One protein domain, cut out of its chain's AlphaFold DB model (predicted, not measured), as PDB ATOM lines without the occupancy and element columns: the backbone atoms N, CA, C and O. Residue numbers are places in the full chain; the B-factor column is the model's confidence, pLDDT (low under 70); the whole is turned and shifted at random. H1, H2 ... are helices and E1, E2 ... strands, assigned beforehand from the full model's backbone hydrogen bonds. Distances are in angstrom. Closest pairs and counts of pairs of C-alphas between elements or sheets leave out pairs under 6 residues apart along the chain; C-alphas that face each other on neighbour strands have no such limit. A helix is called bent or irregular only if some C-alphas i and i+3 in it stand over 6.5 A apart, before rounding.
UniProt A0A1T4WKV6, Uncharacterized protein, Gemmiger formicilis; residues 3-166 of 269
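Overview. This is residues 3 to 166 of the 269 residues of an uncharacterized protein of Gemmiger formicilis (UniProt A0A1T4WKV6). An antiparallel four-strand sheet forms a wall with H1 and H5 over one face and its other face bare; H4 covers H5 on the side away from the sheet. The hairpin E7-E8 packs on H1, H3 and the small hairpin E4-E5 sit toward the other end of H1, and H2, farthest from the middle, touches only H3 among the helices. The printed part has 164 residues, in the order E1 E2 E3 H1 H2 E4 E5 H3 H4 E6 H5 E7 E8, and its class is mixed, helices and strands. The large sheet runs E3 E2 E1 E6; the whole is compact, with a radius of gyration of the C-alphas of 16.0 A and spans of 51 by 35 by 27 A.

Arrangement. E1, residues 3 to 5, E2, residues 9 to 14, and E3, residues 19 to 24, form a meander, each strand the antiparallel neighbour of the one before; N 11 and O 4 are 2.8 A apart, N 12 and O 21 2.8 A. E6, residues 127 to 129, is antiparallel to E1, with N 5 and O 127 at 2.8 A. H1, residues 25 to 39, and H5, residues 135 to 148, are on the same face, making two layers, helices on one face of a sheet; their heights over the sheet are 11.3 A and 9.5 A. H1 touches H5 at a shallow tilt of 31 degrees, opposite ways, C-alphas 29 and 139 being closest at 6.3 A. H4, residues 100 to 109, touches H5 at a shallow tilt of 16 degrees, opposite ways, closest at C-alphas 100 and 147, 5.5 A. In the hairpin E7, residues 152 to 155, and E8, residues 162 to 165, N 154 and O 163 are 2.9 A apart; C-alphas 30 of H1 and 162 of E8 are closest at 4.2 A. H3, residues 81 to 90, touches H1 at a steep tilt of 62 degrees, C-alphas 36 and 83 at 6.1 A. H2, residues 45 to 60, touches H3 with residues 45 to 52 alone, closest at C-alphas 45 and 84, 7.0 A. The hairpin E4, residues 71 to 73, and E5, residues 76 to 78, has N 73 and O 76 at 2.8 A. Every O i to N i+4 pair is within hydrogen-bond range in H2, H4 and H5, against 9 of 11 in H1 and 4 of 6 in H3.

Along the chain. E1 begins at C-alpha 3 (46.126, -49.267, -20.021), and E8 ends at C-alpha 165 (59.826, -37.467, -12.010). H2 measures 22.6 A, H1 22.1 A, H5 20.1 A, E3 17.0 A and E2 16.5 A. H1 is irregular, C-alphas 26 and 29 being 7.7 A apart.

Size, cuts and confidence. The C-alphas of Thr 61 and Glu 123, 50.7 A apart, are the two farthest apart. The printed part has no cut; the link H4 to E6 is long, 17 residues. Mean pLDDT of the printed part is 85.1; 34 residues are under 70, namely 41 to 60, 62 to 69, 114 to 116 and 122 to 124.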
ATOM      1  N   ILE A   3      44.947 -50.129 -20.084       93.81
ATOM      2  CA  ILE A   3      46.126 -49.267 -20.021       93.81
ATOM      3  C   ILE A   3      47.375 -50.124 -19.857       93.81
ATOM      4  O   ILE A   3      47.439 -50.973 -18.979       93.81
ATOM      5  N   CYS A   4      48.377 -49.865 -20.691       94.38
ATOM      6  CA  CYS A   4      49.716 -50.433 -20.580       94.38
ATOM      7  C   CYS A   4      50.693 -49.288 -20.309       94.38
ATOM      8  O   CYS A   4      50.754 -48.322 -21.076       94.38
ATOM      9  N   ILE A   5      51.424 -49.360 -19.201       95.38
ATOM     10  CA  ILE A   5      52.336 -48.317 -18.732       95.38
ATOM     11  C   ILE A   5      53.752 -48.881 -18.724       95.38
ATOM     12  O   ILE A   5      54.018 -49.842 -18.014       95.38
ATOM     13  N   THR A   6      54.666 -48.269 -19.470       94.75
ATOM     14  CA  THR A   6      56.116 -48.518 -19.411       94.75
ATOM     15  C   THR A   6      56.840 -47.279 -18.887       94.75
ATOM     16  O   THR A   6      56.225 -46.222 -18.723       94.75
ATOM     17  N   GLU A   7      58.155 -47.350 -18.666       93.31
ATOM     18  CA  GLU A   7      58.920 -46.176 -18.216       93.31
ATOM     19  C   GLU A   7      58.832 -45.016 -19.230       93.31
ATOM     20  O   GLU A   7      58.764 -43.843 -18.851       93.31
ATOM     21  N   GLN A   8      58.791 -45.323 -20.529       94.31
ATOM     22  CA  GLN A   8      58.808 -44.324 -21.598       94.31
ATOM     23  C   GLN A   8      57.401 -43.892 -22.016       94.31
ATOM     24  O   GLN A   8      57.177 -42.705 -22.280       94.31
ATOM     25  N   THR A   9      56.454 -44.827 -22.097       96.69
ATOM     26  CA  THR A   9      55.148 -44.595 -22.723       96.69
ATOM     27  C   THR A   9      53.999 -45.256 -21.982       96.69
ATOM     28  O   THR A   9      54.095 -46.380 -21.511       96.69
ATOM     29  N   THR A  10      52.873 -44.562 -21.955       97.25
ATOM     30  CA  THR A  10      51.577 -45.058 -21.527       97.25
ATOM     31  C   THR A  10      50.672 -45.164 -22.744       97.25
ATOM     32  O   THR A  10      50.439 -44.166 -23.432       97.25
ATOM     33  N   THR A  11      50.136 -46.355 -22.979       97.00
ATOM     34  CA  THR A  11      49.129 -46.620 -24.004       97.00
ATOM     35  C   THR A  11      47.782 -46.841 -23.333       97.00
ATOM     36  O   THR A  11      47.650 -47.740 -22.512       97.00
ATOM     37  N   ILE A  12      46.781 -46.034 -23.682       96.56
ATOM     38  CA  ILE A  12      45.401 -46.160 -23.199       96.56
ATOM     39  C   ILE A  12      44.532 -46.574 -24.382       96.56
ATOM     40  O   ILE A  12      44.474 -45.857 -25.381       96.56
ATOM     41  N   ARG A  13      43.836 -47.703 -24.265       95.31
ATOM     42  CA  ARG A  13      42.910 -48.230 -25.269       95.31
ATOM     43  C   ARG A  13      41.479 -48.189 -24.746       95.31
ATOM     44  O   ARG A  13      41.180 -48.640 -23.637       95.31
ATOM     45  N   ASN A  14      40.570 -47.659 -25.554       93.06
ATOM     46  CA  ASN A  14      39.137 -47.733 -25.303       93.06
ATOM     47  C   ASN A  14      38.470 -48.474 -26.461       93.06
ATOM     48  O   ASN A  14      38.115 -47.860 -27.467       93.06
ATOM     49  N   ASP A  15      38.296 -49.784 -26.288       87.00
ATOM     50  CA  ASP A  15      37.744 -50.682 -27.309       87.00
ATOM     51  C   ASP A  15      36.327 -50.270 -27.731       87.00
ATOM     52  O   ASP A  15      36.016 -50.241 -28.919       87.00
ATOM     53  N   ASN A  16      35.503 -49.799 -26.787       83.50
ATOM     54  CA  ASN A  16      34.146 -49.316 -27.072       83.50
ATOM     55  C   ASN A  16      34.132 -48.064 -27.962       83.50
ATOM     56  O   ASN A  16      33.153 -47.818 -28.659       83.50
ATOM     57  N   ALA A  17      35.184 -47.245 -27.898       84.62
ATOM     58  CA  ALA A  17      35.322 -46.034 -28.703       84.62
ATOM     59  C   ALA A  17      36.233 -46.233 -29.925       84.62
ATOM     60  O   ALA A  17      36.457 -45.270 -30.654       84.62
ATOM     61  N   GLN A  18      36.792 -47.436 -30.121       87.94
ATOM     62  CA  GLN A  18      37.791 -47.749 -31.152       87.94
ATOM     63  C   GLN A  18      38.948 -46.736 -31.204       87.94
ATOM     64  O   GLN A  18      39.424 -46.353 -32.269       87.94
ATOM     65  N   CYS A  19      39.392 -46.267 -30.034       90.81
ATOM     66  CA  CYS A  19      40.429 -45.245 -29.915       90.81
ATOM     67  C   CYS A  19      41.599 -45.736 -29.059       90.81
ATOM     68  O   CYS A  19      41.410 -46.436 -28.058       90.81
ATOM     69  N   GLN A  20      42.803 -45.292 -29.421       94.94
ATOM     70  CA  GLN A  20      44.030 -45.526 -28.672       94.94
ATOM     71  C   GLN A  20      44.829 -44.226 -28.547       94.94
ATOM     72  O   GLN A  20      44.959 -43.468 -29.508       94.94
ATOM     73  N   TRP A  21      45.400 -43.995 -27.369       96.00
ATOM     74  CA  TRP A  21      46.297 -42.875 -27.095       96.00
ATOM     75  C   TRP A  21      47.638 -43.400 -26.598       96.00
ATOM     76  O   TRP A  21      47.668 -44.161 -25.636       96.00
ATOM     77  N   THR A  22      48.738 -42.956 -27.206       97.06
ATOM     78  CA  THR A  22      50.104 -43.247 -26.743       97.06
ATOM     79  C   THR A  22      50.760 -41.947 -26.296       97.06
ATOM     80  O   THR A  22      50.918 -41.009 -27.076       97.06
ATOM     81  N   ILE A  23      51.112 -41.872 -25.016       96.56
ATOM     82  CA  ILE A  23      51.577 -40.652 -24.351       96.56
ATOM     83  C   ILE A  23      52.864 -40.971 -23.592       96.56
ATOM     84  O   ILE A  23      53.001 -42.059 -23.053       96.56
ATOM     85  N   LYS A  24      53.815 -40.034 -23.495       96.94
ATOM     86  CA  LYS A  24      54.980 -40.224 -22.611       96.94
ATOM     87  C   LYS A  24      54.521 -40.420 -21.165       96.94
ATOM     88  O   LYS A  24      53.799 -39.559 -20.662       96.94
ATOM     89  N   THR A  25      54.979 -41.478 -20.497       96.81
ATOM     90  CA  THR A  25      54.530 -41.832 -19.135       96.81
ATOM     91  C   THR A  25      54.705 -40.674 -18.165       96.81
ATOM     92  O   THR A  25      53.750 -40.287 -17.500       96.81
ATOM     93  N   GLU A  26      55.860 -40.001 -18.200       96.81
ATOM     94  CA  GLU A  26      56.125 -38.819 -17.366       96.81
ATOM     95  C   GLU A  26      55.090 -37.685 -17.517       96.81
ATOM     96  O   GLU A  26      54.946 -36.867 -16.618       96.81
ATOM     97  N   ASN A  27      54.348 -37.612 -18.624       97.00
ATOM     98  CA  ASN A  27      53.387 -36.538 -18.887       97.00
ATOM     99  C   ASN A  27      51.925 -37.007 -18.860       97.00
ATOM    100  O   ASN A  27      51.034 -36.161 -18.929       97.00
ATOM    101  N   CYS A  28      51.657 -38.315 -18.792       97.50
ATOM    102  CA  CYS A  28      50.322 -38.861 -19.038       97.50
ATOM    103  C   CYS A  28      49.285 -38.318 -18.045       97.50
ATOM    104  O   CYS A  28      48.292 -37.721 -18.457       97.50
ATOM    105  N   PHE A  29      49.582 -38.407 -16.745       97.50
ATOM    106  CA  PHE A  29      48.692 -37.901 -15.694       97.50
ATOM    107  C   PHE A  29      48.401 -36.408 -15.869       97.50
ATOM    108  O   PHE A  29      47.246 -35.991 -15.893       97.50
ATOM    109  N   GLY A  30      49.447 -35.598 -16.049       96.06
ATOM    110  CA  GLY A  30      49.291 -34.154 -16.168       96.06
ATOM    111  C   GLY A  30      48.579 -33.705 -17.437       96.06
ATOM    112  O   GLY A  30      47.924 -32.672 -17.408       96.06
ATOM    113  N   LEU A  31      48.663 -34.457 -18.538       95.88
ATOM    114  CA  LEU A  31      47.903 -34.163 -19.756       95.88
ATOM    115  C   LEU A  31      46.408 -34.443 -19.578       95.88
ATOM    116  O   LEU A  31      45.589 -33.639 -20.020       95.88
ATOM    117  N   ILE A  32      46.060 -35.543 -18.908       96.31
ATOM    118  CA  ILE A  32      44.670 -35.877 -18.575       96.31
ATOM    119  C   ILE A  32      44.111 -34.823 -17.608       96.31
ATOM    120  O   ILE A  32      43.076 -34.224 -17.895       96.31
ATOM    121  N   TYR A  33      44.837 -34.522 -16.527       94.88
ATOM    122  CA  TYR A  33      44.430 -33.528 -15.530       94.88
ATOM    123  C   TYR A  33      44.276 -32.121 -16.129       94.88
ATOM    124  O   TYR A  33      43.236 -31.492 -15.981       94.88
ATOM    125  N   ASN A  34      45.250 -31.660 -16.918       92.31
ATOM    126  CA  ASN A  34      45.176 -30.357 -17.584       92.31
ATOM    127  C   ASN A  34      44.045 -30.290 -18.625       92.31
ATOM    128  O   ASN A  34      43.513 -29.218 -18.900       92.31
ATOM    129  N   SER A  35      43.692 -31.418 -19.253       92.75
ATOM    130  CA  SER A  35      42.526 -31.483 -20.139       92.75
ATOM    131  C   SER A  35      41.235 -31.248 -19.357       92.75
ATOM    132  O   SER A  35      40.390 -30.486 -19.827       92.75
ATOM    133  N   LEU A  36      41.116 -31.841 -18.162       90.38
ATOM    134  CA  LEU A  36      39.990 -31.613 -17.256       90.38
ATOM    135  C   LEU A  36      39.912 -30.138 -16.844       90.38
ATOM    136  O   LEU A  36      38.890 -29.510 -17.096       90.38
ATOM    137  N   GLU A  37      40.998 -29.559 -16.322       87.12
ATOM    138  CA  GLU A  37      41.046 -28.144 -15.904       87.12
ATOM    139  C   GLU A  37      40.686 -27.174 -17.044       87.12
ATOM    140  O   GLU A  37      39.989 -26.183 -16.836       87.12
ATOM    141  N   ARG A  38      41.128 -27.460 -18.276       86.56
ATOM    142  CA  ARG A  38      40.881 -26.592 -19.436       86.56
ATOM    143  C   ARG A  38      39.430 -26.615 -19.914       86.56
ATOM    144  O   ARG A  38      38.921 -25.579 -20.332       86.56
ATOM    145  N   HIS A  39      38.800 -27.788 -19.946       85.06
ATOM    146  CA  HIS A  39      37.423 -27.929 -20.440       85.06
ATOM    147  C   HIS A  39      36.384 -27.640 -19.357       85.06
ATOM    148  O   HIS A  39      35.200 -27.506 -19.664       85.06
ATOM    149  N   LEU A  40      36.832 -27.525 -18.108       78.38
ATOM    150  CA  LEU A  40      36.016 -27.250 -16.939       78.38
ATOM    151  C   LEU A  40      36.632 -26.071 -16.148       78.38
ATOM    152  O   LEU A  40      37.051 -26.247 -15.003       78.38
ATOM    153  N   PRO A  41      36.741 -24.864 -16.752       67.06
ATOM    154  CA  PRO A  41      37.346 -23.702 -16.102       67.06
ATOM    155  C   PRO A  41      36.424 -23.120 -15.018       67.06
ATOM    156  O   PRO A  41      35.204 -23.165 -15.154       67.06
ATOM    157  N   ASN A  42      37.002 -22.514 -13.974       61.22
ATOM    158  CA  ASN A  42      36.270 -21.896 -12.849       61.22
ATOM    159  C   ASN A  42      35.354 -22.869 -12.084       61.22
ATOM    160  O   ASN A  42      34.321 -22.479 -11.542       61.22
ATOM    161  N   PHE A  43      35.731 -24.143 -12.060       62.22
ATOM    162  CA  PHE A  43      35.008 -25.192 -11.357       62.22
ATOM    163  C   PHE A  43      35.207 -25.050  -9.840       62.22
ATOM    164  O   PHE A  43      36.246 -25.438  -9.317       62.22
ATOM    165  N   ASN A  44      34.220 -24.481  -9.139       64.06
ATOM    166  CA  ASN A  44      34.128 -24.563  -7.680       64.06
ATOM    167  C   ASN A  44      33.327 -25.810  -7.263       64.06
ATOM    168  O   ASN A  44      32.553 -26.361  -8.051       64.06
ATOM    169  N   GLU A  45      33.534 -26.272  -6.032       63.62
ATOM    170  CA  GLU A  45      32.938 -27.505  -5.504       63.62
ATOM    171  C   GLU A  45      31.399 -27.509  -5.619       63.62
ATOM    172  O   GLU A  45      30.812 -28.483  -6.100       63.62
ATOM    173  N   ASP A  46      30.755 -26.372  -5.338       63.69
ATOM    174  CA  ASP A  46      29.299 -26.194  -5.404       63.69
ATOM    175  C   ASP A  46      28.719 -26.387  -6.815       63.69
ATOM    176  O   ASP A  46      27.681 -27.041  -6.994       63.69
ATOM    177  N   ALA A  47      29.385 -25.856  -7.846       62.97
ATOM    178  CA  ALA A  47      28.958 -26.020  -9.232       62.97
ATOM    179  C   ALA A  47      29.084 -27.481  -9.694       62.97
ATOM    180  O   ALA A  47      28.251 -27.956 -10.474       62.97
ATOM    181  N   ILE A  48      30.079 -28.221  -9.189       63.38
ATOM    182  CA  ILE A  48      30.273 -29.639  -9.523       63.38
ATOM    183  C   ILE A  48      29.216 -30.496  -8.854       63.38
ATOM    184  O   ILE A  48      28.567 -31.295  -9.529       63.38
ATOM    185  N   VAL A  49      29.009 -30.304  -7.551       63.75
ATOM    186  CA  VAL A  49      27.976 -31.014  -6.794       63.75
ATOM    187  C   VAL A  49      26.615 -30.782  -7.450       63.75
ATOM    188  O   VAL A  49      25.895 -31.742  -7.726       63.75
ATOM    189  N   THR A  50      26.305 -29.542  -7.834       67.44
ATOM    190  CA  THR A  50      25.060 -29.198  -8.534       67.44
ATOM    191  C   THR A  50      24.946 -29.879  -9.903       67.44
ATOM    192  O   THR A  50      23.909 -30.472 -10.207       67.44
ATOM    193  N   ASN A  51      26.002 -29.866 -10.724       66.69
ATOM    194  CA  ASN A  51      26.007 -30.539 -12.029       66.69
ATOM    195  C   ASN A  51      25.881 -32.066 -11.905       66.69
ATOM    196  O   ASN A  51      25.129 -32.689 -12.660       66.69
ATOM    197  N   CYS A  52      26.564 -32.675 -10.934       64.75
ATOM    198  CA  CYS A  52      26.464 -34.101 -10.641       64.75
ATOM    199  C   CYS A  52      25.063 -34.478 -10.144       64.75
ATOM    200  O   CYS A  52      24.487 -35.448 -10.640       64.75
ATOM    201  N   ILE A  53      24.486 -33.701  -9.221       66.44
ATOM    202  CA  ILE A  53      23.124 -33.911  -8.704       66.44
ATOM    203  C   ILE A  53      22.095 -33.782  -9.826       66.44
ATOM    204  O   ILE A  53      21.238 -34.653  -9.965       66.44
ATOM    205  N   ASN A  54      22.180 -32.731 -10.645       66.62
ATOM    206  CA  ASN A  54      21.248 -32.520 -11.751       66.62
ATOM    207  C   ASN A  54      21.330 -33.651 -12.775       66.62
ATOM    208  O   ASN A  54      20.297 -34.139 -13.225       66.62
ATOM    209  N   TYR A  55      22.535 -34.134 -13.085       62.88
ATOM    210  CA  TYR A  55      22.701 -35.293 -13.954       62.88
ATOM    211  C   TYR A  55      22.069 -36.562 -13.367       62.88
ATOM    212  O   TYR A  55      21.299 -37.229 -14.057       62.88
ATOM    213  N   MET A  56      22.349 -36.884 -12.098       64.56
ATOM    214  CA  MET A  56      21.762 -38.056 -11.438       64.56
ATOM    215  C   MET A  56      20.232 -37.967 -11.402       64.56
ATOM    216  O   MET A  56      19.551 -38.929 -11.747       64.56
ATOM    217  N   ARG A  57      19.688 -36.795 -11.054       65.88
ATOM    218  CA  ARG A  57      18.243 -36.536 -11.030       65.88
ATOM    219  C   ARG A  57      17.625 -36.721 -12.417       65.88
ATOM    220  O   ARG A  57      16.621 -37.413 -12.543       65.88
ATOM    221  N   ASN A  58      18.246 -36.169 -13.455       65.62
ATOM    222  CA  ASN A  58      17.735 -36.247 -14.823       65.62
ATOM    223  C   ASN A  58      17.774 -37.679 -15.373       65.62
ATOM    224  O   ASN A  58      16.776 -38.132 -15.936       65.62
ATOM    225  N   ALA A  59      18.862 -38.415 -15.113       61.38
ATOM    226  CA  ALA A  59      19.000 -39.827 -15.467       61.38
ATOM    227  C   ALA A  59      17.917 -40.701 -14.811       61.38
ATOM    228  O   ALA A  59      17.379 -41.593 -15.460       61.38
ATOM    229  N   MET A  60      17.538 -40.409 -13.560       64.69
ATOM    230  CA  MET A  60      16.432 -41.106 -12.887       64.69
ATOM    231  C   MET A  60      15.051 -40.750 -13.452       64.69
ATOM    232  O   MET A  60      14.129 -41.552 -13.360       64.69
ATOM    233  N   THR A  61      14.893 -39.568 -14.052       73.25
ATOM    234  CA  THR A  61      13.615 -39.119 -14.640       73.25
ATOM    235  C   THR A  61      13.450 -39.459 -16.124       73.25
ATOM    236  O   THR A  61      12.453 -39.059 -16.722       73.25
ATOM    237  N   GLY A  62      14.420 -40.142 -16.747       58.22
ATOM    238  CA  GLY A  62      14.391 -40.463 -18.182       58.22
ATOM    239  C   GLY A  62      14.456 -39.240 -19.107       58.22
ATOM    240  O   GLY A  62      14.201 -39.358 -20.303       58.22
ATOM    241  N   LYS A  63      14.779 -38.055 -18.570       59.66
ATOM    242  CA  LYS A  63      14.940 -36.825 -19.349       59.66
ATOM    243  C   LYS A  63      16.393 -36.704 -19.782       59.66
ATOM    244  O   LYS A  63      17.274 -36.459 -18.956       59.66
ATOM    245  N   ASP A  64      16.629 -36.850 -21.079       49.69
ATOM    246  CA  ASP A  64      17.955 -36.730 -21.681       49.69
ATOM    247  C   ASP A  64      18.322 -35.247 -21.842       49.69
ATOM    248  O   ASP A  64      18.227 -34.646 -22.908       49.69
ATOM    249  N   ILE A  65      18.662 -34.609 -20.723       52.22
ATOM    250  CA  ILE A  65      19.208 -33.254 -20.719       52.22
ATOM    251  C   ILE A  65      20.688 -33.391 -20.405       52.22
ATOM    252  O   ILE A  65      21.083 -33.660 -19.265       52.22
ATOM    253  N   HIS A  66      21.514 -33.236 -21.437       48.62
ATOM    254  CA  HIS A  66      22.957 -33.159 -21.275       48.62
ATOM    255  C   HIS A  66      23.295 -31.998 -20.324       48.62
ATOM    256  O   HIS A  66      22.792 -30.891 -20.525       48.62
ATOM    257  N   PRO A  67      24.122 -32.209 -19.282       52.00
ATOM    258  CA  PRO A  67      24.624 -31.090 -18.498       52.00
ATOM    259  C   PRO A  67      25.350 -30.121 -19.438       52.00
ATOM    260  O   PRO A  67      26.053 -30.561 -20.351       52.00
ATOM    261  N   ALA A  68      25.173 -28.814 -19.213       55.06
ATOM    262  CA  ALA A  68      25.663 -27.751 -20.096       55.06
ATOM    263  C   ALA A  68      27.184 -27.810 -20.356       55.06
ATOM    264  O   ALA A  68      27.668 -27.271 -21.347       55.06
ATOM    265  N   THR A  69      27.936 -28.503 -19.498       63.84
ATOM    266  CA  THR A  69      29.373 -28.757 -19.633       63.84
ATOM    267  C   THR A  69      29.659 -30.245 -19.444       63.84
ATOM    268  O   THR A  69      29.853 -30.749 -18.339       63.84
ATOM    269  N   SER A  70      29.683 -30.982 -20.552       73.44
ATOM    270  CA  SER A  70      30.278 -32.316 -20.611       73.44
ATOM    271  C   SER A  70      31.176 -32.415 -21.832       73.44
ATOM    272  O   SER A  70      30.931 -31.756 -22.841       73.44
ATOM    273  N   TYR A  71      32.232 -33.217 -21.743       84.44
ATOM    274  CA  TYR A  71      33.134 -33.424 -22.870       84.44
ATOM    275  C   TYR A  71      33.650 -34.859 -22.903       84.44
ATOM    276  O   TYR A  71      33.609 -35.577 -21.903       84.44
ATOM    277  N   LYS A  72      34.104 -35.310 -24.073       89.44
ATOM    278  CA  LYS A  72      34.687 -36.644 -24.219       89.44
ATOM    279  C   LYS A  72      36.175 -36.600 -23.880       89.44
ATOM    280  O   LYS A  72      36.944 -35.945 -24.578       89.44
ATOM    281  N   LEU A  73      36.583 -37.360 -22.869       92.12
ATOM    282  CA  LEU A  73      37.979 -37.606 -22.524       92.12
ATOM    283  C   LEU A  73      38.235 -39.112 -22.534       92.12
ATOM    284  O   LEU A  73      37.499 -39.876 -21.915       92.12
ATOM    285  N   LEU A  74      39.252 -39.551 -23.281       92.44
ATOM    286  CA  LEU A  74      39.579 -40.974 -23.457       92.44
ATOM    287  C   LEU A  74      38.375 -41.817 -23.938       92.44
ATOM    288  O   LEU A  74      38.211 -42.979 -23.576       92.44
ATOM    289  N   GLY A  75      37.487 -41.221 -24.742       88.69
ATOM    290  CA  GLY A  75      36.263 -41.871 -25.227       88.69
ATOM    291  C   GLY A  75      35.174 -42.061 -24.159       88.69
ATOM    292  O   GLY A  75      34.198 -42.767 -24.406       88.69
ATOM    293  N   ARG A  76      35.314 -41.445 -22.978       88.56
ATOM    294  CA  ARG A  76      34.306 -41.417 -21.909       88.56
ATOM    295  C   ARG A  76      33.766 -40.007 -21.718       88.56
ATOM    296  O   ARG A  76      34.468 -39.030 -21.949       88.56
ATOM    297  N   VAL A  77      32.496 -39.910 -21.336       86.44
ATOM    298  CA  VAL A  77      31.865 -38.623 -21.031       86.44
ATOM    299  C   VAL A  77      32.319 -38.184 -19.645       86.44
ATOM    300  O   VAL A  77      31.960 -38.814 -18.653       86.44
ATOM    301  N   GLU A  78      33.080 -37.098 -19.589       86.12
ATOM    302  CA  GLU A  78      33.494 -36.437 -18.359       86.12
ATOM    303  C   GLU A  78      32.607 -35.233 -18.063       86.12
ATOM    304  O   GLU A  78      32.204 -34.480 -18.954       86.12
ATOM    305  N   ARG A  79      32.296 -35.074 -16.775       78.44
ATOM    306  CA  ARG A  79      31.385 -34.045 -16.242       78.44
ATOM    307  C   ARG A  79      31.974 -33.313 -15.032       78.44
ATOM    308  O   ARG A  79      31.243 -32.702 -14.266       78.44
ATOM    309  N   GLY A  80      33.283 -33.451 -14.819       80.06
ATOM    310  CA  GLY A  80      34.012 -32.839 -13.704       80.06
ATOM    311  C   GLY A  80      34.161 -33.690 -12.452       80.06
ATOM    312  O   GLY A  80      34.925 -33.310 -11.577       80.06
ATOM    313  N   HIS A  81      33.543 -34.872 -12.388       81.25
ATOM    314  CA  HIS A  81      33.688 -35.768 -11.236       81.25
ATOM    315  C   HIS A  81      35.152 -36.184 -11.016       81.25
ATOM    316  O   HIS A  81      35.637 -36.151  -9.892       81.25
ATOM    317  N   THR A  82      35.880 -36.507 -12.092       89.69
ATOM    318  CA  THR A  82      37.310 -36.838 -12.008       89.69
ATOM    319  C   THR A  82      38.134 -35.664 -11.474       89.69
ATOM    320  O   THR A  82      39.002 -35.856 -10.626       89.69
ATOM    321  N   LEU A  83      37.849 -34.446 -11.950       87.62
ATOM    322  CA  LEU A  83      38.549 -33.240 -11.514       87.62
ATOM    323  C   LEU A  83      38.287 -32.953 -10.034       87.62
ATOM    324  O   LEU A  83      39.245 -32.776  -9.295       87.62
ATOM    325  N   LEU A  84      37.021 -32.981  -9.601       84.19
ATOM    326  CA  LEU A  84      36.640 -32.800  -8.196       84.19
ATOM    327  C   LEU A  84      37.314 -33.830  -7.297       84.19
ATOM    328  O   LEU A  84      37.915 -33.471  -6.293       84.19
ATOM    329  N   PHE A  85      37.256 -35.101  -7.693       88.69
ATOM    330  CA  PHE A  85      37.852 -36.181  -6.922       88.69
ATOM    331  C   PHE A  85      39.348 -35.953  -6.692       88.69
ATOM    332  O   PHE A  85      39.834 -36.138  -5.584       88.69
ATOM    333  N   PHE A  86      40.088 -35.532  -7.721       91.62
ATOM    334  CA  PHE A  86      41.515 -35.253  -7.576       91.62
ATOM    335  C   PHE A  86      41.821 -33.873  -6.983       91.62
ATOM    336  O   PHE A  86      42.914 -33.696  -6.451       91.62
ATOM    337  N   HIS A  87      40.884 -32.925  -7.000       85.75
ATOM    338  CA  HIS A  87      41.078 -31.595  -6.423       85.75
ATOM    339  C   HIS A  87      41.530 -31.686  -4.958       85.75
ATOM    340  O   HIS A  87      42.555 -31.114  -4.601       85.75
ATOM    341  N   GLU A  88      40.878 -32.524  -4.147       83.31
ATOM    342  CA  GLU A  88      41.232 -32.756  -2.734       83.31
ATOM    343  C   GLU A  88      42.691 -33.212  -2.525       83.31
ATOM    344  O   GLU A  88      43.312 -32.946  -1.493       83.31
ATOM    345  N   TYR A  89      43.276 -33.896  -3.511       89.56
ATOM    346  CA  TYR A  89      44.623 -34.453  -3.406       89.56
ATOM    347  C   TYR A  89      45.706 -33.516  -3.933       89.56
ATOM    348  O   TYR A  89      46.860 -33.661  -3.517       89.56
ATOM    349  N   PHE A  90      45.363 -32.580  -4.817       90.62
ATOM    350  CA  PHE A  90      46.323 -31.766  -5.567       90.62
ATOM    351  C   PHE A  90      46.172 -30.255  -5.355       90.62
ATOM    352  O   PHE A  90      47.115 -29.524  -5.668       90.62
ATOM    353  N   ASP A  91      45.044 -29.778  -4.825       86.06
ATOM    354  CA  ASP A  91      44.814 -28.351  -4.611       86.06
ATOM    355  C   ASP A  91      45.840 -27.738  -3.649       86.06
ATOM    356  O   ASP A  91      46.284 -28.361  -2.682       86.06
ATOM    357  N   GLY A  92      46.293 -26.529  -3.982       86.31
ATOM    358  CA  GLY A  92      47.351 -25.812  -3.265       86.31
ATOM    359  C   GLY A  92      48.738 -26.476  -3.271       86.31
ATOM    360  O   GLY A  92      49.666 -25.930  -2.671       86.31
ATOM    361  N   LYS A  93      48.927 -27.631  -3.927       93.25
ATOM    362  CA  LYS A  93      50.201 -28.370  -3.913       93.25
ATOM    363  C   LYS A  93      51.036 -28.108  -5.163       93.25
ATOM    364  O   LYS A  93      50.554 -28.143  -6.292       93.25
ATOM    365  N   GLU A  94      52.342 -27.960  -4.949       94.69
ATOM    366  CA  GLU A  94      53.351 -27.861  -6.017       94.69
ATOM    367  C   GLU A  94      54.015 -29.214  -6.329       94.69
ATOM    368  O   GLU A  94      54.597 -29.416  -7.396       94.69
ATOM    369  N   SER A  95      53.936 -30.168  -5.399       96.44
ATOM    370  CA  SER A  95      54.413 -31.535  -5.599       96.44
ATOM    371  C   SER A  95      53.673 -32.510  -4.691       96.44
ATOM    372  O   SER A  95      53.247 -32.133  -3.600       96.44
ATOM    373  N   VAL A  96      53.548 -33.761  -5.133       95.81
ATOM    374  CA  VAL A  96      52.941 -34.846  -4.362       95.81
ATOM    375  C   VAL A  96      53.766 -36.118  -4.532       95.81
ATOM    376  O   VAL A  96      54.224 -36.453  -5.628       95.81
ATOM    377  N   VAL A  97      53.955 -36.831  -3.425       95.62
ATOM    378  CA  VAL A  97      54.570 -38.157  -3.383       95.62
ATOM    379  C   VAL A  97      53.521 -39.106  -2.832       95.62
ATOM    380  O   VAL A  97      52.985 -38.849  -1.758       95.62
ATOM    381  N   PHE A  98      53.222 -40.169  -3.570       93.44
ATOM    382  CA  PHE A  98      52.263 -41.183  -3.146       93.44
ATOM    383  C   PHE A  98      53.006 -42.458  -2.761       93.44
ATOM    384  O   PHE A  98      53.843 -42.942  -3.524       93.44
ATOM    385  N   SER A  99      52.686 -43.008  -1.594       95.38
ATOM    386  CA  SER A  99      52.966 -44.411  -1.293       95.38
ATOM    387  C   SER A  99      51.897 -45.308  -1.928       95.38
ATOM    388  O   SER A  99      50.806 -44.841  -2.261       95.38
ATOM    389  N   LEU A 100      52.163 -46.613  -2.052       93.69
ATOM    390  CA  LEU A 100      51.132 -47.573  -2.475       93.69
ATOM    391  C   LEU A 100      49.911 -47.542  -1.541       93.69
ATOM    392  O   LEU A 100      48.782 -47.618  -2.014       93.69
ATOM    393  N   GLN A 101      50.124 -47.323  -0.238       94.50
ATOM    394  CA  GLN A 101      49.038 -47.176   0.732       94.50
ATOM    395  C   GLN A 101      48.159 -45.949   0.439       94.50
ATOM    396  O   GLN A 101      46.940 -46.012   0.593       94.50
ATOM    397  N   ASP A 102      48.753 -44.830   0.017       94.56
ATOM    398  CA  ASP A 102      47.987 -43.638  -0.359       94.56
ATOM    399  C   ASP A 102      47.165 -43.894  -1.621       94.56
ATOM    400  O   ASP A 102      45.987 -43.540  -1.673       94.56
ATOM    401  N   VAL A 103      47.752 -44.571  -2.614       93.81
ATOM    402  CA  VAL A 103      47.028 -44.965  -3.828       93.81
ATOM    403  C   VAL A 103      45.878 -45.916  -3.498       93.81
ATOM    404  O   VAL A 103      44.788 -45.750  -4.041       93.81
ATOM    405  N   ASP A 104      46.058 -46.850  -2.565       90.94
ATOM    406  CA  ASP A 104      44.985 -47.740  -2.121       90.94
ATOM    407  C   ASP A 104      43.835 -46.991  -1.441       90.94
ATOM    408  O   ASP A 104      42.666 -47.298  -1.687       90.94
ATOM    409  N   LYS A 105      44.128 -45.960  -0.640       92.56
ATOM    410  CA  LYS A 105      43.084 -45.089  -0.071       92.56
ATOM    411  C   LYS A 105      42.306 -44.364  -1.171       92.56
ATOM    412  O   LYS A 105      41.076 -44.364  -1.145       92.56
ATOM    413  N   ILE A 106      43.001 -43.817  -2.172       93.00
ATOM    414  CA  ILE A 106      42.388 -43.155  -3.338       93.00
ATOM    415  C   ILE A 106      41.527 -44.149  -4.131       93.00
ATOM    416  O   ILE A 106      40.401 -43.852  -4.535       93.00
ATOM    417  N   ARG A 107      42.017 -45.371  -4.331       90.25
ATOM    418  CA  ARG A 107      41.279 -46.447  -4.996       90.25
ATOM    419  C   ARG A 107      39.977 -46.773  -4.260       90.25
ATOM    420  O   ARG A 107      38.926 -46.868  -4.895       90.25
ATOM    421  N   ILE A 108      40.035 -46.929  -2.936       89.00
ATOM    422  CA  ILE A 108      38.856 -47.196  -2.101       89.00
ATOM    423  C   ILE A 108      37.866 -46.029  -2.199       89.00
ATOM    424  O   ILE A 108      36.683 -46.258  -2.455       89.00
ATOM    425  N   ALA A 109      38.348 -44.788  -2.086       89.00
ATOM    426  CA  ALA A 109      37.524 -43.586  -2.192       89.00
ATOM    427  C   ALA A 109      36.838 -43.457  -3.567       89.00
ATOM    428  O   ALA A 109      35.657 -43.125  -3.642       89.00
ATOM    429  N   SER A 110      37.535 -43.812  -4.653       87.00
ATOM    430  CA  SER A 110      36.975 -43.824  -6.016       87.00
ATOM    431  C   SER A 110      36.056 -45.020  -6.305       87.00
ATOM    432  O   SER A 110      35.508 -45.126  -7.406       87.00
ATOM    433  N   ARG A 111      35.867 -45.926  -5.332       85.06
ATOM    434  CA  ARG A 111      35.061 -47.155  -5.448       85.06
ATOM    435  C   ARG A 111      35.465 -48.002  -6.657       85.06
ATOM    436  O   ARG A 111      34.616 -48.586  -7.336       85.06
ATOM    437  N   MET A 112      36.761 -48.054  -6.947       84.69
ATOM    438  CA  MET A 112      37.296 -48.836  -8.053       84.69
ATOM    439  C   MET A 112      37.102 -50.335  -7.779       84.69
ATOM    440  O   MET A 112      37.717 -50.893  -6.869       84.69
ATOM    441  N   LYS A 113      36.196 -50.954  -8.550       72.69
ATOM    442  CA  LYS A 113      35.845 -52.384  -8.484       72.69
ATOM    443  C   LYS A 113      36.581 -53.254  -9.509       72.69
ATOM    444  O   LYS A 113      36.535 -54.470  -9.388       72.69
ATOM    445  N   SER A 114      37.182 -52.644 -10.531       66.62
ATOM    446  CA  SER A 114      38.015 -53.338 -11.521       66.62
ATOM    447  C   SER A 114      39.241 -53.967 -10.851       66.62
ATOM    448  O   SER A 114      39.628 -53.541  -9.758       66.62
ATOM    449  N   ASN A 115      39.841 -54.976 -11.501       65.31
ATOM    450  CA  ASN A 115      41.112 -55.563 -11.070       65.31
ATOM    451  C   ASN A 115      42.153 -54.441 -10.973       65.31
ATOM    452  O   ASN A 115      42.606 -53.895 -11.973       65.31
ATOM    453  N   TYR A 116      42.426 -54.023  -9.739       66.44
ATOM    454  CA  TYR A 116      43.182 -52.805  -9.452       66.44
ATOM    455  C   TYR A 116      44.681 -53.056  -9.335       66.44
ATOM    456  O   TYR A 116      45.463 -52.111  -9.375       66.44
ATOM    457  N   LEU A 117      45.059 -54.318  -9.154       76.06
ATOM    458  CA  LEU A 117      46.430 -54.759  -9.303       76.06
ATOM    459  C   LEU A 117      46.713 -54.943 -10.792       76.06
ATOM    460  O   LEU A 117      45.802 -55.318 -11.539       76.06
ATOM    461  N   PRO A 118      47.953 -54.689 -11.225       75.88
ATOM    462  CA  PRO A 118      48.319 -54.927 -12.603       75.88
ATOM    463  C   PRO A 118      48.081 -56.399 -12.964       75.88
ATOM    464  O   PRO A 118      48.442 -57.301 -12.208       75.88
ATOM    465  N   VAL A 119      47.472 -56.629 -14.124       73.19
ATOM    466  CA  VAL A 119      47.197 -57.964 -14.676       73.19
ATOM    467  C   VAL A 119      48.502 -58.639 -15.113       73.19
ATOM    468  O   VAL A 119      48.617 -59.862 -15.078       73.19
ATOM    469  N   SER A 120      49.518 -57.840 -15.447       74.44
ATOM    470  CA  SER A 120      50.884 -58.290 -15.693       74.44
ATOM    471  C   SER A 120      51.903 -57.270 -15.168       74.44
ATOM    472  O   SER A 120      51.716 -56.052 -15.276       74.44
ATOM    473  N   ILE A 121      52.993 -57.775 -14.584       72.94
ATOM    474  CA  ILE A 121      54.225 -57.021 -14.330       72.94
ATOM    475  C   ILE A 121      55.329 -57.781 -15.058       72.94
ATOM    476  O   ILE A 121      55.685 -58.884 -14.649       72.94
ATOM    477  N   ASN A 122      55.850 -57.215 -16.144       69.88
ATOM    478  CA  ASN A 122      56.922 -57.858 -16.904       69.88
ATOM    479  C   ASN A 122      58.294 -57.389 -16.403       69.88
ATOM    480  O   ASN A 122      58.419 -56.327 -15.784       69.88
ATOM    481  N   GLU A 123      59.346 -58.138 -16.746       58.09
ATOM    482  CA  GLU A 123      60.746 -57.814 -16.414       58.09
ATOM    483  C   GLU A 123      61.184 -56.414 -16.899       58.09
ATOM    484  O   GLU A 123      62.131 -55.830 -16.380       58.09
ATOM    485  N   THR A 124      60.464 -55.832 -17.863       60.28
ATOM    486  CA  THR A 124      60.762 -54.553 -18.527       60.28
ATOM    487  C   THR A 124      60.141 -53.320 -17.860       60.28
ATOM    488  O   THR A 124      60.030 -52.270 -18.491       60.28
ATOM    489  N   THR A 125      59.750 -53.393 -16.583       77.75
ATOM    490  CA  THR A 125      59.081 -52.303 -15.834       77.75
ATOM    491  C   THR A 125      57.732 -51.859 -16.416       77.75
ATOM    492  O   THR A 125      57.313 -50.707 -16.247       77.75
ATOM    493  N   SER A 126      57.041 -52.761 -17.118       86.81
ATOM    494  CA  SER A 126      55.696 -52.512 -17.634       86.81
ATOM    495  C   SER A 126      54.615 -52.959 -16.649       86.81
ATOM    496  O   SER A 126      54.805 -53.933 -15.922       86.81
ATOM    497  N   MET A 127      53.477 -52.264 -16.638       92.75
ATOM    498  CA  MET A 127      52.265 -52.662 -15.916       92.75
ATOM    499  C   MET A 127      51.039 -52.536 -16.809       92.75
ATOM    500  O   MET A 127      50.867 -51.518 -17.483       92.75
ATOM    501  N   GLU A 128      50.170 -53.536 -16.758       92.06
ATOM    502  CA  GLU A 128      48.915 -53.557 -17.509       92.06
ATOM    503  C   GLU A 128      47.719 -53.559 -16.565       92.06
ATOM    504  O   GLU A 128      47.716 -54.281 -15.573       92.06
ATOM    505  N   PHE A 129      46.701 -52.760 -16.868       91.62
ATOM    506  CA  PHE A 129      45.438 -52.747 -16.136       91.62
ATOM    507  C   PHE A 129      44.286 -52.819 -17.128       91.62
ATOM    508  O   PHE A 129      44.230 -52.029 -18.076       91.62
ATOM    509  N   ASP A 130      43.341 -53.711 -16.855       89.38
ATOM    510  CA  ASP A 130      42.193 -53.962 -17.716       89.38
ATOM    511  C   ASP A 130      40.879 -53.517 -17.067       89.38
ATOM    512  O   ASP A 130      40.790 -53.242 -15.866       89.38
ATOM    513  N   ASP A 131      39.841 -53.407 -17.895       89.00
ATOM    514  CA  ASP A 131      38.460 -53.159 -17.467       89.00
ATOM    515  C   ASP A 131      38.243 -51.857 -16.674       89.00
ATOM    516  O   ASP A 131      37.283 -51.708 -15.913       89.00
ATOM    517  N   LEU A 132      39.077 -50.840 -16.914       91.06
ATOM    518  CA  LEU A 132      38.881 -49.507 -16.344       91.06
ATOM    519  C   LEU A 132      37.640 -48.844 -16.958       91.06
ATOM    520  O   LEU A 132      37.505 -48.716 -18.185       91.06
ATOM    521  N   THR A 133      36.708 -48.406 -16.116       89.56
ATOM    522  CA  THR A 133      35.375 -47.971 -16.559       89.56
ATOM    523  C   THR A 133      35.273 -46.467 -16.805       89.56
ATOM    524  O   THR A 133      34.466 -46.046 -17.637       89.56
ATOM    525  N   ASN A 134      36.115 -45.652 -16.162       90.31
ATOM    526  CA  ASN A 134      36.090 -44.186 -16.231       90.31
ATOM    527  C   ASN A 134      37.500 -43.566 -16.147       90.31
ATOM    528  O   ASN A 134      38.482 -44.274 -15.915       90.31
ATOM    529  N   VAL A 135      37.608 -42.248 -16.369       93.62
ATOM    530  CA  VAL A 135      38.901 -41.538 -16.380       93.62
ATOM    531  C   VAL A 135      39.551 -41.531 -14.994       93.62
ATOM    532  O   VAL A 135      40.766 -41.703 -14.916       93.62
ATOM    533  N   THR A 136      38.778 -41.428 -13.906       94.06
ATOM    534  CA  THR A 136      39.311 -41.528 -12.536       94.06
ATOM    535  C   THR A 136      40.135 -42.795 -12.344       94.06
ATOM    536  O   THR A 136      41.267 -42.720 -11.877       94.06
ATOM    537  N   GLN A 137      39.626 -43.952 -12.769       93.88
ATOM    538  CA  GLN A 137      40.339 -45.227 -12.639       93.88
ATOM    539  C   GLN A 137      41.624 -45.278 -13.478       93.88
ATOM    540  O   GLN A 137      42.629 -45.814 -13.017       93.88
ATOM    541  N   VAL A 138      41.631 -44.670 -14.670       94.62
ATOM    542  CA  VAL A 138      42.852 -44.517 -15.487       94.62
ATOM    543  C   VAL A 138      43.904 -43.702 -14.735       94.62
ATOM    544  O   VAL A 138      45.077 -44.070 -14.701       94.62
ATOM    545  N   MET A 139      43.490 -42.611 -14.094       96.44
ATOM    546  CA  MET A 139      44.395 -41.778 -13.307       96.44
ATOM    547  C   MET A 139      44.881 -42.481 -12.033       96.44
ATOM    548  O   MET A 139      46.053 -42.345 -11.697       96.44
ATOM    549  N   VAL A 140      44.042 -43.281 -11.365       95.50
ATOM    550  CA  VAL A 140      44.459 -44.116 -10.222       95.50
ATOM    551  C   VAL A 140      45.487 -45.170 -10.648       95.50
ATOM    552  O   VAL A 140      46.495 -45.325  -9.964       95.50
ATOM    553  N   ALA A 141      45.305 -45.831 -11.796       94.75
ATOM    554  CA  ALA A 141      46.282 -46.783 -12.334       94.75
ATOM    555  C   ALA A 141      47.648 -46.122 -12.614       94.75
ATOM    556  O   ALA A 141      48.697 -46.673 -12.276       94.75
ATOM    557  N   LEU A 142      47.650 -44.893 -13.149       96.50
ATOM    558  CA  LEU A 142      48.871 -44.093 -13.304       96.50
ATOM    559  C   LEU A 142      49.544 -43.801 -11.956       96.50
ATOM    560  O   LEU A 142      50.762 -43.940 -11.840       96.50
ATOM    561  N   LEU A 143      48.771 -43.412 -10.936       96.44
ATOM    562  CA  LEU A 143      49.306 -43.172  -9.592       96.44
ATOM    563  C   LEU A 143      49.894 -44.442  -8.975       96.44
ATOM    564  O   LEU A 143      50.944 -44.358  -8.343       96.44
ATOM    565  N   TYR A 144      49.269 -45.602  -9.197       95.25
ATOM    566  CA  TYR A 144      49.791 -46.892  -8.745       95.25
ATOM    567  C   TYR A 144      51.167 -47.169  -9.348       95.25
ATOM    568  O   TYR A 144      52.121 -47.423  -8.615       95.25
ATOM    569  N   TYR A 145      51.294 -47.038 -10.672       95.25
ATOM    570  CA  TYR A 145      52.576 -47.187 -11.360       95.25
ATOM    571  C   TYR A 145      53.630 -46.222 -10.804       95.25
ATOM    572  O   TYR A 145      54.755 -46.624 -10.502       95.25
ATOM    573  N   TYR A 146      53.274 -44.946 -10.619       96.44
ATOM    574  CA  TYR A 146      54.205 -43.956 -10.081       96.44
ATOM    575  C   TYR A 146      54.656 -44.289  -8.662       96.44
ATOM    576  O   TYR A 146      55.853 -44.243  -8.395       96.44
ATOM    577  N   ALA A 147      53.730 -44.658  -7.777       95.50
ATOM    578  CA  ALA A 147      54.046 -45.036  -6.406       95.50
ATOM    579  C   ALA A 147      54.948 -46.278  -6.361       95.50
ATOM    580  O   ALA A 147      55.948 -46.284  -5.645       95.50
ATOM    581  N   TYR A 148      54.644 -47.292  -7.177       94.00
ATOM    582  CA  TYR A 148      55.417 -48.532  -7.245       94.00
ATOM    583  C   TYR A 148      56.870 -48.297  -7.678       94.00
ATOM    584  O   TYR A 148      57.796 -48.824  -7.065       94.00
ATOM    585  N   TYR A 149      57.090 -47.460  -8.698       93.94
ATOM    586  CA  TYR A 149      58.431 -47.147  -9.214       93.94
ATOM    587  C   TYR A 149      59.081 -45.909  -8.567       93.94
ATOM    588  O   TYR A 149      60.093 -45.405  -9.065       93.94
ATOM    589  N   GLY A 150      58.522 -45.394  -7.466       94.50
ATOM    590  CA  GLY A 150      59.090 -44.265  -6.718       94.50
ATOM    591  C   GLY A 150      59.104 -42.931  -7.479       94.50
ATOM    592  O   GLY A 150      59.933 -42.056  -7.206       94.50
ATOM    593  N   LEU A 151      58.210 -42.769  -8.453       96.69
ATOM    594  CA  LEU A 151      57.991 -41.518  -9.166       96.69
ATOM    595  C   LEU A 151      57.130 -40.564  -8.333       96.69
ATOM    596  O   LEU A 151      56.261 -40.952  -7.558       96.69
ATOM    597  N   LYS A 152      57.383 -39.274  -8.522       96.50
ATOM    598  CA  LYS A 152      56.754 -38.166  -7.803       96.50
ATOM    599  C   LYS A 152      56.078 -37.268  -8.815       96.50
ATOM    600  O   LYS A 152      56.638 -37.052  -9.890       96.50
ATOM    601  N   LEU A 153      54.923 -36.715  -8.476       97.81
ATOM    602  CA  LEU A 153      54.255 -35.731  -9.318       97.81
ATOM    603  C   LEU A 153      54.693 -34.329  -8.907       97.81
ATOM    604  O   LEU A 153      54.633 -33.966  -7.736       97.81
ATOM    605  N   VAL A 154      55.144 -33.537  -9.876       97.94
ATOM    606  CA  VAL A 154      55.559 -32.145  -9.675       97.94
ATOM    607  C   VAL A 154      54.782 -31.253 -10.633       97.94
ATOM    608  O   VAL A 154      54.615 -31.587 -11.811       97.94
ATOM    609  N   LYS A 155      54.304 -30.115 -10.138       96.94
ATOM    610  CA  LYS A 155      53.674 -29.078 -10.946       96.94
ATOM    611  C   LYS A 155      54.770 -28.270 -11.640       96.94
ATOM    612  O   LYS A 155      55.694 -27.765 -11.007       96.94
ATOM    613  N   CYS A 156      54.731 -28.189 -12.969       97.62
ATOM    614  CA  CYS A 156      55.737 -27.429 -13.709       97.62
ATOM    615  C   CYS A 156      55.626 -25.938 -13.365       97.62
ATOM    616  O   CYS A 156      54.607 -25.321 -13.666       97.62
ATOM    617  N   ARG A 157      56.701 -25.327 -12.849       96.62
ATOM    618  CA  ARG A 157      56.715 -23.897 -12.470       96.62
ATOM    619  C   ARG A 157      56.445 -22.936 -13.631       96.62
ATOM    620  O   ARG A 157      56.137 -21.772 -13.401       96.62
ATOM    621  N   HIS A 158      56.608 -23.413 -14.865       96.75
ATOM    622  CA  HIS A 158      56.414 -22.610 -16.065       96.75
ATOM    623  C   HIS A 158      55.011 -22.750 -16.659       96.75
ATOM    624  O   HIS A 158      54.282 -21.767 -16.745       96.75
ATOM    625  N   CYS A 159      54.630 -23.962 -17.076       95.38
ATOM    626  CA  CYS A 159      53.355 -24.203 -17.760       95.38
ATOM    627  C   CYS A 159      52.218 -24.644 -16.830       95.38
ATOM    628  O   CYS A 159      51.110 -24.860 -17.304       95.38
ATOM    629  N   GLY A 160      52.484 -24.841 -15.538       94.19
ATOM    630  CA  GLY A 160      51.475 -25.181 -14.536       94.19
ATOM    631  C   GLY A 160      50.987 -26.628 -14.550       94.19
ATOM    632  O   GLY A 160      50.405 -27.056 -13.563       94.19
ATOM    633  N   CYS A 161      51.229 -27.420 -15.601       95.31
ATOM    634  CA  CYS A 161      50.745 -28.804 -15.609       95.31
ATOM    635  C   CYS A 161      51.712 -29.802 -14.955       95.31
ATOM    636  O   CYS A 161      52.939 -29.649 -14.998       95.31
ATOM    637  N   TRP A 162      51.119 -30.845 -14.380       97.50
ATOM    638  CA  TRP A 162      51.797 -31.913 -13.650       97.50
ATOM    639  C   TRP A 162      52.674 -32.792 -14.549       97.50
ATOM    640  O   TRP A 162      52.389 -32.983 -15.733       97.50
ATOM    641  N   PHE A 163      53.745 -33.344 -13.987       98.19
ATOM    642  CA  PHE A 163      54.573 -34.368 -14.624       98.19
ATOM    643  C   PHE A 163      55.217 -35.276 -13.570       98.19
ATOM    644  O   PHE A 163      55.464 -34.848 -12.441       98.19
ATOM    645  N   ALA A 164      55.476 -36.530 -13.932       98.00
ATOM    646  CA  ALA A 164      56.122 -37.511 -13.073       98.00
ATOM    647  C   ALA A 164      57.653 -37.450 -13.210       98.00
ATOM    648  O   ALA A 164      58.199 -37.300 -14.304       98.00
ATOM    649  N   THR A 165      58.361 -37.565 -12.089       97.19
ATOM    650  CA  THR A 165      59.826 -37.467 -12.010       97.19
ATOM    651  C   THR A 165      60.369 -38.268 -10.828       97.19
ATOM    652  O   THR A 165      59.727 -38.362  -9.786       97.19
ATOM    653  N   LYS A 166      61.592 -38.804 -10.936       95.44
ATOM    654  CA  LYS A 166      62.290 -39.467  -9.809       95.44
ATOM    655  C   LYS A 166      62.774 -38.453  -8.749       95.44
ATOM    656  O   LYS A 166      62.988 -38.785  -7.581       95.44
TER     657      LYS A 166